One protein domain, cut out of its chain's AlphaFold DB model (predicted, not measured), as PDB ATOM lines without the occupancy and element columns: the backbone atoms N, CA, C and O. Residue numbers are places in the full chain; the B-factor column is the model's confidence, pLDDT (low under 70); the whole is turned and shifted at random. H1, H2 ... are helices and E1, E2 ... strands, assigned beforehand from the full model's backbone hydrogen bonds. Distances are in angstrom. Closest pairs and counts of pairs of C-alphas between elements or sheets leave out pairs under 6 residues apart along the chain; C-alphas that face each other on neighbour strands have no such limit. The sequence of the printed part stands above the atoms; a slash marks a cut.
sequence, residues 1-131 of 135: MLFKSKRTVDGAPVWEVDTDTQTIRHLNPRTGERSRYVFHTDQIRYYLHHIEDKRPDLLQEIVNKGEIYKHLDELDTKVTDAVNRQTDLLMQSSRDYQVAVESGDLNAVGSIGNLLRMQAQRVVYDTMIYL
ATOM      1  N   MET A   1      28.154  42.706  40.638       91.81
ATOM      2  CA  MET A   1      26.941  42.270  41.382       91.81
ATOM      3  C   MET A   1      26.512  40.859  40.959       91.81
ATOM      4  O   MET A   1      26.794  40.440  39.844       91.81
ATOM      5  N   LEU A   2      25.820  40.105  41.825       96.12
ATOM      6  CA  LEU A   2      25.365  38.738  41.525       96.12
ATOM      7  C   LEU A   2      23.833  38.646  41.499       96.12
ATOM      8  O   LEU A   2      23.187  38.895  42.516       96.12
ATOM      9  N   PHE A   3      23.266  38.218  40.372       97.31
ATOM     10  CA  PHE A   3      21.827  37.997  40.199       97.31
ATOM     11  C   PHE A   3      21.535  36.506  40.078       97.31
ATOM     12  O   PHE A   3      22.210  35.795  39.336       97.31
ATOM     13  N   LYS A   4      20.510  36.031  40.789       97.75
ATOM     14  CA  LYS A   4      20.127  34.612  40.848       97.75
ATOM     15  C   LYS A   4      18.672  34.443  40.456       97.75
ATOM     16  O   LYS A   4      17.824  35.240  40.852       97.75
ATOM     17  N   SER A   5      18.364  33.394  39.706       96.75
ATOM     18  CA  SER A   5      16.986  33.088  39.341       96.75
ATOM     19  C   SER A   5      16.190  32.612  40.551       96.75
ATOM     20  O   SER A   5      16.682  31.809  41.344       96.75
ATOM     21  N   LYS A   6      14.914  32.998  40.623       94.75
ATOM     22  CA  LYS A   6      13.952  32.485  41.613       94.75
ATOM     23  C   LYS A   6      13.761  30.971  41.527       94.75
ATOM     24  O   LYS A   6      13.467  30.330  42.529       94.75
ATOM     25  N   ARG A   7      13.904  30.394  40.329       93.56
ATOM     26  CA  ARG A   7      13.838  28.945  40.140       93.56
ATOM     27  C   ARG A   7      15.103  28.299  40.700       93.56
ATOM     28  O   ARG A   7      16.208  28.673  40.310       93.56
ATOM     29  N   THR A   8      14.922  27.293  41.549       93.56
ATOM     30  CA  THR A   8      16.014  26.535  42.168       93.56
ATOM     31  C   THR A   8      15.855  25.032  41.962       93.56
ATOM     32  O   THR A   8      14.734  24.538  41.846       93.56
ATOM     33  N   VAL A   9      16.970  24.304  41.971       91.69
ATOM     34  CA  VAL A   9      17.052  22.837  42.015       91.69
ATOM     35  C   VAL A   9      17.986  22.484  43.166       91.69
ATOM     36  O   VAL A   9      19.095  23.007  43.228       91.69
ATOM     37  N   ASP A  10      17.507  21.687  44.123       89.56
ATOM     38  CA  ASP A  10      18.236  21.321  45.350       89.56
ATOM     39  C   ASP A  10      18.826  22.526  46.111       89.56
ATOM     40  O   ASP A  10      19.936  22.491  46.638       89.56
ATOM     41  N   GLY A  11      18.085  23.640  46.132       89.00
ATOM     42  CA  GLY A  11      18.501  24.888  46.784       89.00
ATOM     43  C   GLY A  11      19.501  25.743  45.993       89.00
ATOM     44  O   GLY A  11      19.829  26.842  46.434       89.00
ATOM     45  N   ALA A  12      19.954  25.299  44.815       92.81
ATOM     46  CA  ALA A  12      20.811  26.076  43.919       92.81
ATOM     47  C   ALA A  12      19.991  26.773  42.814       92.81
ATOM     48  O   ALA A  12      19.076  26.156  42.266       92.81
ATOM     49  N   PRO A  13      20.290  28.035  42.451       95.81
ATOM     50  CA  PRO A  13      19.586  28.726  41.373       95.81
ATOM     51  C   PRO A  13      19.861  28.067  40.017       95.81
ATOM     52  O   PRO A  13      20.974  27.620  39.743       95.81
ATOM     53  N   VAL A  14      18.839  28.028  39.159       96.94
ATOM     54  CA  VAL A  14      18.957  27.502  37.791       96.94
ATOM     55  C   VAL A  14      19.815  28.416  36.924       96.94
ATOM     56  O   VAL A  14      20.655  27.921  36.182       96.94
ATOM     57  N   TRP A  15      19.640  29.732  37.036       97.88
ATOM     58  CA  TRP A  15      20.446  30.729  36.336       97.88
ATOM     59  C   TRP A  15      21.078  31.704  37.315       97.88
ATOM     60  O   TRP A  15      20.456  32.131  38.290       97.88
ATOM     61  N   GLU A  16      22.310  32.090  37.023       97.44
ATOM     62  CA  GLU A  16      23.044  33.107  37.758       97.44
ATOM     63  C   GLU A  16      23.866  33.944  36.782       97.44
ATOM     64  O   GLU A  16      24.453  33.394  35.848       97.44
ATOM     65  N   VAL A  17      23.926  35.257  37.001       97.81
ATOM     66  CA  VAL A  17      24.850  36.152  36.297       97.81
ATOM     67  C   VAL A  17      25.634  36.989  37.296       97.81
ATOM     68  O   VAL A  17      25.069  37.619  38.189       97.81
ATOM     69  N   ASP A  18      26.951  36.956  37.136       97.31
ATOM     70  CA  ASP A  18      27.917  37.816  37.802       97.31
ATOM     71  C   ASP A  18      28.287  38.939  36.834       97.31
ATOM     72  O   ASP A  18      28.902  38.693  35.789       97.31
ATOM     73  N   THR A  19      27.847  40.155  37.146       95.88
ATOM     74  CA  THR A  19      28.052  41.331  36.298       95.88
ATOM     75  C   THR A  19      29.488  41.844  36.348       95.88
ATOM     76  O   THR A  19      29.969  42.335  35.327       95.88
ATOM     77  N   ASP A  20      30.209  41.633  37.458       94.50
ATOM     78  CA  ASP A  20      31.595  42.093  37.624       94.50
ATOM     79  C   ASP A  20      32.544  41.246  36.770       94.50
ATOM     80  O   ASP A  20      33.515  41.742  36.196       94.50
ATOM     81  N   THR A  21      32.252  39.945  36.661       95.62
ATOM     82  CA  THR A  21      33.062  38.998  35.881       95.62
ATOM     83  C   THR A  21      32.416  38.576  34.563       95.62
ATOM     84  O   THR A  21      32.892  37.621  33.940       95.62
ATOM     85  N   GLN A  22      31.309  39.213  34.161       96.94
ATOM     86  CA  GLN A  22      30.560  38.921  32.930       96.94
ATOM     87  C   GLN A  22      30.279  37.413  32.747       96.94
ATOM     88  O   GLN A  22      30.389  36.859  31.649       96.94
ATOM     89  N   THR A  23      30.004  36.714  33.854       97.88
ATOM     90  CA  THR A  23      29.931  35.249  33.898       97.88
ATOM     91  C   THR A  23      28.504  34.798  34.156       97.88
ATOM     92  O   THR A  23      27.913  35.159  35.167       97.88
ATOM     93  N   ILE A  24      27.986  33.927  33.293       97.69
ATOM     94  CA  ILE A  24      26.708  33.242  33.485       97.69
ATOM     95  C   ILE A  24      26.968  31.807  33.926       97.69
ATOM     96  O   ILE A  24      27.813  31.108  33.358       97.69
ATOM     97  N   ARG A  25      26.209  31.344  34.917       97.69
ATOM     98  CA  ARG A  25      26.160  29.940  35.328       97.69
ATOM     99  C   ARG A  25      24.748  29.407  35.122       97.69
ATOM    100  O   ARG A  25      23.774  30.072  35.471       97.69
ATOM    101  N   HIS A  26      24.651  28.211  34.555       97.38
ATOM    102  CA  HIS A  26      23.388  27.513  34.333       97.38
ATOM    103  C   HIS A  26      23.451  26.122  34.955       97.38
ATOM    104  O   HIS A  26      24.398  25.377  34.708       97.38
ATOM    105  N   LEU A  27      22.444  25.772  35.748       96.25
ATOM    106  CA  LEU A  27      22.222  24.431  36.269       96.25
ATOM    107  C   LEU A  27      21.062  23.803  35.502       96.25
ATOM    108  O   LEU A  27      19.914  24.211  35.677       96.25
ATOM    109  N   ASN A  28      21.346  22.794  34.683       93.38
ATOM    110  CA  ASN A  28      20.320  22.087  33.931       93.38
ATOM    111  C   ASN A  28      19.374  21.347  34.898       93.38
ATOM    112  O   ASN A  28      19.803  20.386  35.542       93.38
ATOM    113  N   PRO A  29      18.077  21.705  34.971       90.75
ATOM    114  CA  PRO A  29      17.168  21.106  35.946       90.75
ATOM    115  C   PRO A  29      16.859  19.625  35.718       90.75
ATOM    116  O   PRO A  29      16.303  18.986  36.602       90.75
ATOM    117  N   ARG A  30      17.141  19.092  34.522       91.00
ATOM    118  CA  ARG A  30      16.856  17.695  34.163       91.00
ATOM    119  C   ARG A  30      18.045  16.778  34.411       91.00
ATOM    120  O   ARG A  30      17.849  15.637  34.805       91.00
ATOM    121  N   THR A  31      19.255  17.261  34.130       92.62
ATOM    122  CA  THR A  31      20.483  16.451  34.194       92.62
ATOM    123  C   THR A  31      21.347  16.769  35.411       92.62
ATOM    124  O   THR A  31      22.231  15.986  35.739       92.62
ATOM    125  N   GLY A  32      21.129  17.914  36.067       91.38
ATOM    126  CA  GLY A  32      21.993  18.425  37.134       91.38
ATOM    127  C   GLY A  32      23.333  18.985  36.637       91.38
ATOM    128  O   GLY A  32      24.165  19.396  37.447       91.38
ATOM    129  N   GLU A  33      23.564  19.017  35.322       94.62
ATOM    130  CA  GLU A  33      24.808  19.508  34.731       94.62
ATOM    131  C   GLU A  33      24.959  21.022  34.910       94.62
ATOM    132  O   GLU A  33      23.988  21.776  34.800       94.62
ATOM    133  N   ARG A  34      26.190  21.472  35.171       95.00
ATOM    134  CA  ARG A  34      26.523  22.890  35.335       95.00
ATOM    135  C   ARG A  34      27.296  23.400  34.129       95.00
ATOM    136  O   ARG A  34      28.384  22.910  33.842       95.00
ATOM    137  N   SER A  35      26.778  24.437  33.486       96.19
ATOM    138  CA  SER A  35      27.441  25.145  32.391       96.19
ATOM    139  C   SER A  35      27.893  26.530  32.847       96.19
ATOM    140  O   SER A  35      27.250  27.168  33.685       96.19
ATOM    141  N   ARG A  36      29.010  26.998  32.287       96.75
ATOM    142  CA  ARG A  36      29.578  28.321  32.551       96.75
ATOM    143  C   ARG A  36      29.864  29.024  31.230       96.75
ATOM    144  O   ARG A  36      30.578  28.473  30.399       96.75
ATOM    145  N   TYR A  37      29.372  30.248  31.096       96.81
ATOM    146  CA  TYR A  37      29.599  31.113  29.942       96.81
ATOM    147  C   TYR A  37      30.251  32.407  30.416       96.81
ATOM    148  O   TYR A  37      29.853  32.950  31.445       96.81
ATOM    149  N   VAL A  38      31.268  32.882  29.702       97.25
ATOM    150  CA  VAL A  38      31.980  34.117  30.044       97.25
ATOM    151  C   VAL A  38      32.023  34.994  28.804       97.25
ATOM    152  O   VAL A  38      32.497  34.552  27.761       97.25
ATOM    153  N   PHE A  39      31.530  36.221  28.928       96.25
ATOM    154  CA  PHE A  39      31.666  37.232  27.885       96.25
ATOM    155  C   PHE A  39      32.935  38.046  28.129       96.25
ATOM    156  O   PHE A  39      33.277  38.361  29.269       96.25
ATOM    157  N   HIS A  40      33.635  38.395  27.051       92.94
ATOM    158  CA  HIS A  40      34.903  39.130  27.119       92.94
ATOM    159  C   HIS A  40      34.833  40.519  26.480       92.94
ATOM    160  O   HIS A  40      35.794  41.278  26.562       92.94
ATOM    161  N   THR A  41      33.711  40.857  25.845       93.19
ATOM    162  CA  THR A  41      33.544  42.110  25.113       93.19
ATOM    163  C   THR A  41      33.236  43.269  26.062       93.19
ATOM    164  O   THR A  41      32.523  43.121  27.062       93.19
ATOM    165  N   ASP A  42      33.758  44.452  25.733       90.50
ATOM    166  CA  ASP A  42      33.515  45.661  26.524       90.50
ATOM    167  C   ASP A  42      32.056  46.123  26.441       90.50
ATOM    168  O   ASP A  42      31.550  46.689  27.405       90.50
ATOM    169  N   GLN A  43      31.342  45.827  25.348       91.25
ATOM    170  CA  GLN A  43      29.912  46.139  25.232       91.25
ATOM    171  C   GLN A  43      29.057  45.397  26.257       91.25
ATOM    172  O   GLN A  43      28.164  46.001  26.847       91.25
ATOM    173  N   ILE A  44      29.359  44.123  26.533       94.88
ATOM    174  CA  ILE A  44      28.651  43.371  27.573       94.88
ATOM    175  C   ILE A  44      29.006  43.901  28.956       94.88
ATOM    176  O   ILE A  44      28.108  44.074  29.778       94.88
ATOM    177  N   ARG A  45      30.279  44.234  29.206       93.94
ATOM    178  CA  ARG A  45      30.677  44.884  30.464       93.94
ATOM    179  C   ARG A  45      29.909  46.186  30.676       93.94
ATOM    180  O   ARG A  45      29.292  46.377  31.718       93.94
ATOM    181  N   TYR A  46      29.921  47.055  29.669       92.12
ATOM    182  CA  TYR A  46      29.270  48.357  29.706       92.12
ATOM    183  C   TYR A  46      27.757  48.229  29.916       92.12
ATOM    184  O   TYR A  46      27.200  48.905  30.779       92.12
ATOM    185  N   TYR A  47      27.100  47.313  29.198       93.06
ATOM    186  CA  TYR A  47      25.678  47.032  29.375       93.06
ATOM    187  C   TYR A  47      25.347  46.547  30.790       93.06
ATOM    188  O   TYR A  47      24.446  47.096  31.418       93.06
ATOM    189  N   LEU A  48      26.071  45.540  31.294       94.56
ATOM    190  CA  LEU A  48      25.801  44.939  32.602       94.56
ATOM    191  C   LEU A  48      25.984  45.949  33.737       94.56
ATOM    192  O   LEU A  48      25.097  46.057  34.580       94.56
ATOM    193  N   HIS A  49      27.064  46.735  33.708       92.12
ATOM    194  CA  HIS A  49      27.308  47.807  34.680       92.12
ATOM    195  C   HIS A  49      26.232  48.900  34.619       92.12
ATOM    196  O   HIS A  49      25.878  49.504  35.628       92.12
ATOM    197  N   HIS A  50      25.699  49.185  33.429       90.12
ATOM    198  CA  HIS A  50      24.657  50.191  33.289       90.12
ATOM    199  C   HIS A  50      23.295  49.685  33.778       90.12
ATOM    200  O   HIS A  50      22.602  50.380  34.522       90.12
ATOM    201  N   ILE A  51      22.881  48.489  33.353       91.06
ATOM    202  CA  ILE A  51      21.564  47.954  33.702       91.06
ATOM    203  C   ILE A  51      21.481  47.566  35.178       91.06
ATOM    204  O   ILE A  51      20.419  47.747  35.765       91.06
ATOM    205  N   GLU A  52      22.568  47.101  35.801       92.25
ATOM    206  CA  GLU A  52      22.561  46.814  37.240       92.25
ATOM    207  C   GLU A  52      22.350  48.079  38.086       92.25
ATOM    208  O   GLU A  52      21.650  48.015  39.092       92.25
ATOM    209  N   ASP A  53      22.894  49.227  37.662       91.19
ATOM    210  CA  ASP A  53      22.740  50.510  38.361       91.19
ATOM    211  C   ASP A  53      21.375  51.147  38.076       91.19
ATOM    212  O   ASP A  53      20.705  51.649  38.977       91.19
ATOM    213  N   LYS A  54      20.933  51.129  36.811       90.06
ATOM    214  CA  LYS A  54      19.713  51.841  36.400       90.06
ATOM    215  C   LYS A  54      18.437  51.032  36.538       90.06
ATOM    216  O   LYS A  54      17.398  51.615  36.839       90.06
ATOM    217  N   ARG A  55      18.472  49.730  36.245       89.69
ATOM    218  CA  ARG A  55      17.292  48.846  36.222       89.69
ATOM    219  C   ARG A  55      17.645  47.416  36.654       89.69
ATOM    220  O   ARG A  55      17.468  46.480  35.866       89.69
ATOM    221  N   PRO A  56      18.087  47.226  37.909       93.75
ATOM    222  CA  PRO A  56      18.398  45.897  38.431       93.75
ATOM    223  C   PRO A  56      17.191  44.949  38.363       93.75
ATOM    224  O   PRO A  56      17.368  43.754  38.140       93.75
ATOM    225  N   ASP A  57      15.965  45.472  38.473       93.44
ATOM    226  CA  ASP A  57      14.732  44.680  38.391       93.44
ATOM    227  C   ASP A  57      14.537  44.020  37.018       93.44
ATOM    228  O   ASP A  57      14.154  42.851  36.949       93.44
ATOM    229  N   LEU A  58      14.862  44.726  35.927       92.00
ATOM    230  CA  LEU A  58      14.778  44.178  34.569       92.00
ATOM    231  C   LEU A  58      15.820  43.076  34.362       92.00
ATOM    232  O   LEU A  58      15.504  42.005  33.843       92.00
ATOM    233  N   LEU A  59      17.059  43.306  34.813       93.75
ATOM    234  CA  LEU A  59      18.096  42.276  34.764       93.75
ATOM    235  C   LEU A  59      17.672  41.042  35.577       93.75
ATOM    236  O   LEU A  59      17.796  39.906  35.114       93.75
ATOM    237  N   GLN A  60      17.095  41.257  36.759       96.44
ATOM    238  CA  GLN A  60      16.567  40.192  37.602       96.44
ATOM    239  C   GLN A  60      15.405  39.441  36.930       96.44
ATOM    240  O   GLN A  60      15.306  38.219  37.077       96.44
ATOM    241  N   GLU A  61      14.532  40.128  36.192       95.44
ATOM    242  CA  GLU A  61      13.456  39.519  35.407       95.44
ATOM    243  C   GLU A  61      14.005  38.606  34.304       95.44
ATOM    244  O   GLU A  61      13.592  37.448  34.215       95.44
ATOM    245  N   ILE A  62      14.988  39.075  33.531       95.06
ATOM    246  CA  ILE A  62      15.646  38.295  32.469       95.06
ATOM    247  C   ILE A  62      16.288  37.021  33.045       95.06
ATOM    248  O   ILE A  62      16.136  35.922  32.500       95.06
ATOM    249  N   VAL A  63      16.962  37.137  34.195       96.88
ATOM    250  CA  VAL A  63      17.553  35.990  34.908       96.88
ATOM    251  C   VAL A  63      16.471  35.022  35.395       96.88
ATOM    252  O   VAL A  63      16.637  33.807  35.295       96.88
ATOM    253  N   ASN A  64      15.336  35.530  35.881       96.69
ATOM    254  CA  ASN A  64      14.213  34.702  36.331       96.69
ATOM    255  C   ASN A  64      13.535  33.942  35.188       96.69
ATOM    256  O   ASN A  64      13.143  32.791  35.387       96.69
ATOM    257  N   LYS A  65      13.419  34.563  34.009       95.56
ATOM    258  CA  LYS A  65      12.918  33.915  32.787       95.56
ATOM    259  C   LYS A  65      13.884  32.851  32.257       95.56
ATOM    260  O   LYS A  65      13.469  31.956  31.529       95.56
ATOM    261  N   GLY A  66      15.152  32.903  32.669       94.88
ATOM    262  CA  GLY A  66      16.199  32.011  32.179       94.88
ATOM    263  C   GLY A  66      16.683  32.374  30.779       94.88
ATOM    264  O   GLY A  66      17.179  31.519  30.052       94.88
ATOM    265  N   GLU A  67      16.532  33.642  30.403       95.38
ATOM    266  CA  GLU A  67      16.870  34.153  29.073       95.38
ATOM    267  C   GLU A  67      18.219  34.878  29.060       95.38
ATOM    268  O   GLU A  67      18.687  35.270  28.000       95.38
ATOM    269  N   ILE A  68      18.883  35.013  30.216       95.00
ATOM    270  CA  ILE A  68      20.081  35.848  30.379       95.00
ATOM    271  C   ILE A  68      21.212  35.517  29.403       95.00
ATOM    272  O   ILE A  68      21.825  36.431  28.862       95.00
ATOM    273  N   TYR A  69      21.468  34.236  29.125       95.69
ATOM    274  CA  TYR A  69      22.497  33.857  28.156       95.69
ATOM    275  C   TYR A  69      22.144  34.326  26.746       95.69
ATOM    276  O   TYR A  69      22.920  35.047  26.128       95.69
ATOM    277  N   LYS A  70      20.949  33.960  26.274       95.62
ATOM    278  CA  LYS A  70      20.462  34.325  24.942       95.62
ATOM    279  C   LYS A  70      20.384  35.844  24.777       95.62
ATOM    280  O   LYS A  70      20.770  36.372  23.745       95.62
ATOM    281  N   HIS A  71      19.921  36.538  25.809       93.62
ATOM    282  CA  HIS A  71      19.817  37.991  25.838       93.62
ATOM    283  C   HIS A  71      21.176  38.675  25.650       93.62
ATOM    284  O   HIS A  71      21.301  39.553  24.800       93.62
ATOM    285  N   LEU A  72      22.204  38.259  26.401       94.94
ATOM    286  CA  LEU A  72      23.545  38.832  26.246       94.94
ATOM    287  C   LEU A  72      24.191  38.440  24.913       94.94
ATOM    288  O   LEU A  72      24.838  39.282  24.307       94.94
ATOM    289  N   ASP A  73      23.981  37.216  24.427       95.38
ATOM    290  CA  ASP A  73      24.494  36.751  23.129       95.38
ATOM    291  C   ASP A  73      23.904  37.545  21.945       95.38
ATOM    292  O   ASP A  73      24.623  38.035  21.067       95.38
ATOM    293  N   GLU A  74      22.586  37.768  21.960       93.81
ATOM    294  CA  GLU A  74      21.913  38.602  20.964       93.81
ATOM    295  C   GLU A  74      22.353  40.062  21.042       93.81
ATOM    296  O   GLU A  74      22.530  40.708  20.005       93.81
ATOM    297  N   LEU A  75      22.517  40.596  22.255       93.06
ATOM    298  CA  LEU A  75      23.006  41.953  22.459       93.06
ATOM    299  C   LEU A  75      24.426  42.110  21.903       93.06
ATOM    300  O   LEU A  75      24.674  43.047  21.148       93.06
ATOM    301  N   ASP A  76      25.330  41.182  22.224       93.69
ATOM    302  CA  ASP A  76      26.720  41.188  21.756       93.69
ATOM    303  C   ASP A  76      26.777  41.211  20.223       93.69
ATOM    304  O   ASP A  76      27.467  42.035  19.616       93.69
ATOM    305  N   THR A  77      25.963  40.372  19.583       94.19
ATOM    306  CA  THR A  77      25.870  40.298  18.121       94.19
ATOM    307  C   THR A  77      25.316  41.595  17.526       94.19
ATOM    308  O   THR A  77      25.953  42.220  16.677       94.19
ATOM    309  N   LYS A  78      24.152  42.059  18.002       93.25
ATOM    310  CA  LYS A  78      23.473  43.252  17.463       93.25
ATOM    311  C   LYS A  78      24.313  44.517  17.625       93.25
ATOM    312  O   LYS A  78      24.335  45.354  16.720       93.25
ATOM    313  N   VAL A  79      24.999  44.661  18.758       93.88
ATOM    314  CA  VAL A  79      25.866  45.813  19.028       93.88
ATOM    315  C   VAL A  79      27.106  45.760  18.142       93.88
ATOM    316  O   VAL A  79      27.446  46.774  17.536       93.88
ATOM    317  N   THR A  80      27.728  44.588  17.978       94.81
ATOM    318  CA  THR A  80      28.864  44.414  17.058       94.81
ATOM    319  C   THR A  80      28.490  44.807  15.630       94.81
ATOM    320  O   THR A  80      29.194  45.597  14.995       94.81
ATOM    321  N   ASP A  81      27.347  44.324  15.144       95.69
ATOM    322  CA  ASP A  81      26.847  44.640  13.808       95.69
ATOM    323  C   ASP A  81      26.538  46.130  13.644       95.69
ATOM    324  O   ASP A  81      26.870  46.730  12.621       95.69
ATOM    325  N   ALA A  82      25.913  46.750  14.647       95.62
ATOM    326  CA  ALA A  82      25.619  48.177  14.632       95.62
ATOM    327  C   ALA A  82      26.899  49.025  14.614       95.62
ATOM    328  O   ALA A  82      26.980  49.975  13.837       95.62
ATOM    329  N   VAL A  83      27.915  48.657  15.404       96.25
ATOM    330  CA  VAL A  83      29.221  49.334  15.404       96.25
ATOM    331  C   VAL A  83      29.894  49.215  14.045       96.25
ATOM    332  O   VAL A  83      30.383  50.220  13.531       96.25
ATOM    333  N   ASN A  84      29.912  48.024  13.446       96.81
ATOM    334  CA  ASN A  84      30.524  47.823  12.133       96.81
ATOM    335  C   ASN A  84      29.805  48.653  11.062       96.81
ATOM    336  O   ASN A  84      30.447  49.459  10.396       96.81
ATOM    337  N   ARG A  85      28.467  48.574  10.991       97.62
ATOM    338  CA  ARG A  85      27.673  49.386  10.053       97.62
ATOM    339  C   ARG A  85      27.919  50.884  10.225       97.62
ATOM    340  O   ARG A  85      28.111  51.592   9.243       97.62
ATOM    341  N   GLN A  86      27.928  51.372  11.464       97.56
ATOM    342  CA  GLN A  86      28.170  52.787  11.737       97.56
ATOM    343  C   GLN A  86      29.608  53.197  11.383       97.56
ATOM    344  O   GLN A  86      29.821  54.300  10.886       97.56
ATOM    345  N   THR A  87      30.587  52.315  11.600       98.12
ATOM    346  CA  THR A  87      31.987  52.547  11.212       98.12
ATOM    347  C   THR A  87      32.111  52.682   9.697       98.12
ATOM    348  O   THR A  87      32.727  53.637   9.228       98.12
ATOM    349  N   ASP A  88      31.471  51.793   8.936       97.88
ATOM    350  CA  ASP A  88      31.502  51.818   7.472       97.88
ATOM    351  C   ASP A  88      30.884  53.107   6.916       97.88
ATOM    352  O   ASP A  88      31.461  53.749   6.038       97.88
ATOM    353  N   LEU A  89      29.745  53.544   7.470       98.12
ATOM    354  CA  LEU A  89      29.112  54.815   7.098       98.12
ATOM    355  C   LEU A  89      30.027  56.013   7.387       98.12
ATOM    356  O   LEU A  89      30.177  56.906   6.549       98.12
ATOM    357  N   LEU A  90      30.675  56.027   8.554       98.12
ATOM    358  CA  LEU A  90      31.625  57.078   8.912       98.12
ATOM    359  C   LEU A  90      32.827  57.091   7.961       98.12
ATOM    360  O   LEU A  90      33.205  58.160   7.488       98.12
ATOM    361  N   MET A  91      33.386  55.929   7.623       97.62
ATOM    362  CA  MET A  91      34.493  55.806   6.667       97.62
ATOM    363  C   MET A  91      34.107  56.297   5.268       97.62
ATOM    364  O   MET A  91      34.875  57.029   4.645       97.62
ATOM    365  N   GLN A  92      32.909  55.957   4.784       96.81
ATOM    366  CA  GLN A  92      32.396  56.426   3.490       96.81
ATOM    367  C   GLN A  92      32.206  57.949   3.454       96.81
ATOM    368  O   GLN A  92      32.478  58.581   2.438       96.81
ATOM    369  N   SER A  93      31.765  58.545   4.564       96.75
ATOM    370  CA  SER A  93      31.533  59.994   4.664       96.75
ATOM    371  C   SER A  93      32.785  60.818   5.002       96.75
ATOM    372  O   SER A  93      32.786  62.039   4.835       96.75
ATOM    373  N   SER A  94      33.856  60.178   5.479       97.94
ATOM    374  CA  SER A  94      35.074  60.857   5.923       97.94
ATOM    375  C   SER A  94      35.997  61.170   4.752       97.94
ATOM    376  O   SER A  94      36.655  60.287   4.203       97.94
ATOM    377  N   ARG A  95      36.105  62.457   4.408       97.50
ATOM    378  CA  ARG A  95      37.030  62.927   3.367       97.50
ATOM    379  C   ARG A  95      38.476  62.528   3.663       97.50
ATOM    380  O   ARG A  95      39.161  62.053   2.763       97.50
ATOM    381  N   ASP A  96      38.921  62.694   4.905       97.19
ATOM    382  CA  ASP A  96      40.300  62.389   5.303       97.19
ATOM    383  C   ASP A  96      40.603  60.895   5.153       97.19
ATOM    384  O   ASP A  96      41.687  60.520   4.711       97.19
ATOM    385  N   TYR A  97      39.620  60.037   5.451       97.81
ATOM    386  CA  TYR A  97      39.746  58.599   5.237       97.81
ATOM    387  C   TYR A  97      39.846  58.255   3.746       97.81
ATOM    388  O   TYR A  97      40.730  57.495   3.359       97.81
ATOM    389  N   GLN A  98      38.992  58.841   2.896       98.00
ATOM    390  CA  GLN A  98      39.037  58.600   1.446       98.00
ATOM    391  C   GLN A  98      40.371  59.049   0.835       98.00
ATOM    392  O   GLN A  98      40.988  58.292   0.092       98.00
ATOM    393  N   VAL A  99      40.879  60.225   1.219       98.00
ATOM    394  CA  VAL A  99      42.192  60.718   0.762       98.00
ATOM    395  C   VAL A  99      43.325  59.786   1.206       98.00
ATOM    396  O   VAL A  99      44.239  59.506   0.427       98.00
ATOM    397  N   ALA A 100      43.278  59.272   2.438       97.56
ATOM    398  CA  ALA A 100      44.262  58.307   2.927       97.56
ATOM    399  C   ALA A 100      44.238  56.992   2.122       97.56
ATOM    400  O   ALA A 100      45.293  56.461   1.777       97.56
ATOM    401  N   VAL A 101      43.046  56.497   1.768       97.12
ATOM    402  CA  VAL A 101      42.884  55.305   0.919       97.12
ATOM    403  C   VAL A 101      43.430  55.553  -0.489       97.12
ATOM    404  O   VAL A 101      44.214  54.747  -0.985       97.12
ATOM    405  N   GLU A 102      43.063  56.670  -1.121       97.31
ATOM    406  CA  GLU A 102      43.503  57.026  -2.478       97.31
ATOM    407  C   GLU A 102      45.021  57.223  -2.581       97.31
ATOM    408  O   GLU A 102      45.633  56.854  -3.582       97.31
ATOM    409  N   SER A 103      45.640  57.783  -1.539       96.56
ATOM    410  CA  SER A 103      47.092  57.996  -1.472       96.56
ATOM    411  C   SER A 103      47.888  56.749  -1.073       96.56
ATOM    412  O   SER A 103      49.116  56.760  -1.160       96.56
ATOM    413  N   GLY A 104      47.219  55.669  -0.656       96.75
ATOM    414  CA  GLY A 104      47.868  54.440  -0.198       96.75
ATOM    415  C   GLY A 104      48.585  54.571   1.151       96.75
ATOM    416  O   GLY A 104      49.422  53.726   1.477       96.75
ATOM    417  N   ASP A 105      48.280  55.602   1.948       97.38
ATOM    418  CA  ASP A 105      48.868  55.792   3.276       97.38
ATOM    419  C   ASP A 105      48.201  54.860   4.299       97.38
ATOM    420  O   ASP A 105      47.232  55.205   4.978       97.38
ATOM    421  N   LEU A 106      48.744  53.648   4.424       96.19
ATOM    422  CA  LEU A 106      48.226  52.615   5.326       96.19
ATOM    423  C   LEU A 106      48.223  53.042   6.804       96.19
ATOM    424  O   LEU A 106      47.363  52.595   7.567       96.19
ATOM    425  N   ASN A 107      49.148  53.915   7.216       96.94
ATOM    426  CA  ASN A 107      49.193  54.419   8.589       96.94
ATOM    427  C   ASN A 107      48.044  55.405   8.838       96.94
ATOM    428  O   ASN A 107      47.370  55.330   9.872       96.94
ATOM    429  N   ALA A 108      47.787  56.302   7.885       96.81
ATOM    430  CA  ALA A 108      46.646  57.210   7.941       96.81
ATOM    431  C   ALA A 108      45.313  56.444   7.879       96.81
ATOM    432  O   ALA A 108      44.440  56.682   8.710       96.81
ATOM    433  N   VAL A 109      45.180  55.452   6.990       97.69
ATOM    434  CA  VAL A 109      43.986  54.587   6.911       97.69
ATOM    435  C   VAL A 109      43.719  53.897   8.248       97.69
ATOM    436  O   VAL A 109      42.602  53.961   8.762       97.69
ATOM    437  N   GLY A 110      44.739  53.280   8.852       97.31
ATOM    438  CA  GLY A 110      44.591  52.598  10.137       97.31
ATOM    439  C   GLY A 110      44.223  53.550  11.279       97.31
ATOM    440  O   GLY A 110      43.303  53.274  12.050       97.31
ATOM    441  N   SER A 111      44.909  54.690  11.390       97.81
ATOM    442  CA  SER A 111      44.671  55.657  12.471       97.81
ATOM    443  C   SER A 111      43.303  56.339  12.367       97.81
ATOM    444  O   SER A 111      42.563  56.371  13.354       97.81
ATOM    445  N   ILE A 112      42.923  56.812  11.177       98.06
ATOM    446  CA  ILE A 112      41.613  57.427  10.932       98.06
ATOM    447  C   ILE A 112      40.513  56.374  11.081       98.06
ATOM    448  O   ILE A 112      39.519  56.621  11.759       98.06
ATOM    449  N   GLY A 113      40.698  55.174  10.526       97.69
ATOM    450  CA  GLY A 113      39.734  54.083  10.651       97.69
ATOM    451  C   GLY A 113      39.448  53.704  12.107       97.69
ATOM    452  O   GLY A 113      38.288  53.575  12.500       97.69
ATOM    453  N   ASN A 114      40.489  53.617  12.940       97.56
ATOM    454  CA  ASN A 114      40.337  53.369  14.374       97.56
ATOM    455  C   ASN A 114      39.600  54.510  15.094       97.56
ATOM    456  O   ASN A 114      38.745  54.244  15.940       97.56
ATOM    457  N   LEU A 115      39.880  55.772  14.747       97.88
ATOM    458  CA  LEU A 115      39.159  56.928  15.290       97.88
ATOM    459  C   LEU A 115      37.659  56.851  14.971       97.88
ATOM    460  O   LEU A 115      36.829  57.009  15.869       97.88
ATOM    461  N   LEU A 116      37.312  56.573  13.714       98.12
ATOM    462  CA  LEU A 116      35.922  56.463  13.270       98.12
ATOM    463  C   LEU A 116      35.214  55.274  13.929       98.12
ATOM    464  O   LEU A 116      34.071  55.406  14.363       98.12
ATOM    465  N   ARG A 117      35.904  54.141  14.109       97.31
ATOM    466  CA  ARG A 117      35.369  52.998  14.863       97.31
ATOM    467  C   ARG A 117      35.080  53.356  16.323       97.31
ATOM    468  O   ARG A 117      34.020  53.003  16.830       97.31
ATOM    469  N   MET A 118      35.971  54.088  16.995       96.06
ATOM    470  CA  MET A 118      35.723  54.557  18.368       96.06
ATOM    471  C   MET A 118      34.526  55.515  18.445       96.06
ATOM    472  O   MET A 118      33.758  55.466  19.407       96.06
ATOM    473  N   GLN A 119      34.341  56.380  17.443       96.31
ATOM    474  CA  GLN A 119      33.165  57.249  17.359       96.31
ATOM    475  C   GLN A 119      31.880  56.432  17.172       96.31
ATOM    476  O   GLN A 119      30.912  56.650  17.901       96.31
ATOM    477  N   ALA A 120      31.891  55.454  16.262       96.62
ATOM    478  CA  ALA A 120      30.781  54.527  16.060       96.62
ATOM    479  C   ALA A 120      30.420  53.776  17.351       96.62
ATOM    480  O   ALA A 120      29.251  53.737  17.728       96.62
ATOM    481  N   GLN A 121      31.418  53.241  18.062       94.81
ATOM    482  CA  GLN A 121      31.219  52.553  19.341       94.81
ATOM    483  C   GLN A 121      30.504  53.428  20.369       94.81
ATOM    484  O   GLN A 121      29.525  52.977  20.954       94.81
ATOM    485  N   ARG A 122      30.939  54.680  20.560       92.44
ATOM    486  CA  ARG A 122      30.307  55.594  21.526       92.44
ATOM    487  C   ARG A 122      28.827  55.818  21.217       92.44
ATOM    488  O   ARG A 122      27.991  55.636  22.093       92.44
ATOM    489  N   VAL A 123      28.506  56.137  19.962       92.25
ATOM    490  CA  VAL A 123      27.120  56.397  19.536       92.25
ATOM    491  C   VAL A 123      26.241  55.156  19.709       92.25
ATOM    492  O   VAL A 123      25.111  55.250  20.193       92.25
ATOM    493  N   VAL A 124      26.752  53.979  19.336       93.44
ATOM    494  CA  VAL A 124      26.006  52.724  19.477       93.44
ATOM    495  C   VAL A 124      25.816  52.354  20.948       93.44
ATOM    496  O   VAL A 124      24.723  51.932  21.306       93.44
ATOM    497  N   TYR A 125      26.822  52.530  21.807       90.56
ATOM    498  CA  TYR A 125      26.716  52.204  23.236       90.56
ATOM    499  C   TYR A 125      25.725  53.114  23.961       90.56
ATOM    500  O   TYR A 125      24.913  52.617  24.743       90.56
ATOM    501  N   ASP A 126      25.717  54.409  23.642       86.50
ATOM    502  CA  ASP A 126      24.703  55.329  24.156       86.50
ATOM    503  C   ASP A 126      23.304  54.861  23.720       86.50
ATOM    504  O   ASP A 126      22.395  54.719  24.535       86.50
ATOM    505  N   THR A 127      23.136  54.518  22.440       86.12
ATOM    506  CA  THR A 127      21.844  54.076  21.885       86.12
ATOM    507  C   THR A 127      21.386  52.725  22.443       86.12
ATOM    508  O   THR A 127      20.197  52.533  22.698       86.12
ATOM    509  N   MET A 128      22.319  51.798  22.676       85.06
ATOM    510  CA  MET A 128      22.072  50.493  23.293       85.06
ATOM    511  C   MET A 128      21.394  50.646  24.656       85.06
ATOM    512  O   MET A 128      20.529  49.852  25.001       85.06
ATOM    513  N   ILE A 129      21.744  51.673  25.425       72.38
ATOM    514  CA  ILE A 129      21.090  51.966  26.701       72.38
ATOM    515  C   ILE A 129      19.683  52.544  26.484       72.38
ATOM    516  O   ILE A 129      18.745  52.173  27.192       72.38
ATOM    517  N   TYR A 130      19.528  53.454  25.516       60.22
ATOM    518  CA  TYR A 130      18.277  54.183  25.293       60.22
ATOM    519  C   TYR A 130      17.173  53.349  24.637       60.22
ATOM    520  O   TYR A 130      16.019  53.527  25.007       60.22
ATOM    521  N   LEU A 131      17.480  52.445  23.702       55.25
ATOM    522  CA  LEU A 131      16.457  51.648  23.004       55.25
ATOM    523  C   LEU A 131      15.810  50.580  23.885       55.25
ATOM    524  O   LEU A 131      14.687  50.172  23.625       55.25
TER     525      LEU A 131
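This is residues 1 to 131 of the 135 residues of an uncharacterized protein of Ruminococcus sp. AF25-19 (UniProt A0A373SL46). A small four-stranded sheet with H2 over one face makes one end of a rod, and the long helix H3 runs away from it to the far end, where H4 turns the backbone and H5 folds back, crossing H3 steeply. H1 lies nearer the sheet end, touching H3 near one end and reached by the last part of H5. The printed part has 131 residues, with four named strands followed by five named helices; the sheet E1 E2 E3 E4 is antiparallel throughout and the class is mixed, helices and strands. The whole is loose, with a radius of gyration of the C-alphas of 19.4 A and spans of 66 by 28 by 19 A.

E1, residues 2 to 4, E2, residues 15 to 18, E3, residues 23 to 27, and E4, residues 34 to 38, form a meander, each strand the antiparallel neighbour of the one before. In the hairpin E1 and E2, N 3 and O 17 are 2.9 A apart, within hydrogen-bond range. So are N 18 and O 23 of the hairpin E2 and E3, at 2.8 A, and N 24 and O 37 of the hairpin E3 and E4, at 2.8 A. H1, residues 42 to 54, is only just not on the sheet, with 4 pairs of C-alphas within 10 A. H2, residues 56 to 65, is on one face at a height over the sheet of 8.5 A, making two layers, a helix and a sheet; its closest C-alpha pair with E1 is Gln 60 and Phe 3, 6.3 A. H3, residues 68 to 93, only grazes the sheet with residues 68 to 72. H3 touches H1 at a steep tilt of 62 degrees, closest at the C-alphas of Asp 76 and Ile 44, 6.5 A. H4, residues 95 to 103, and H5, residues 106 to 131, form a helical hairpin, closest at the C-alphas of Ala 100 and Val 109, 5.5 A. H5 touches H3 at a steep tilt of 47 degrees, opposite ways, closest at the C-alphas of Arg 117 and Thr 87, 5.0 A. H5 touches H1 with residues 125 to 129 alone, closest at the C-alphas of Tyr 125 and Gln 43, 7.1 A. Every O i to N i+4 pair is within hydrogen-bond range in H2, H3, H4 and H5, and 8 of 9 in H1.

E1 begins at C-alpha 2, (25.365, 38.738, 41.525). H1 is 18.1 A long. H3 is 37.1 A long, from C-alpha 68 at (20.081, 35.848, 30.379), and H5 is 36.4 A long, ending at C-alpha 131, (16.457, 51.648, 23.004).

The C-alphas farthest apart are those of Asp 10 and Ser 103, 66.1 A. The printed part has no cut and no long link. Its mean pLDDT is 94.3, and residues 130 to 131 are under 70.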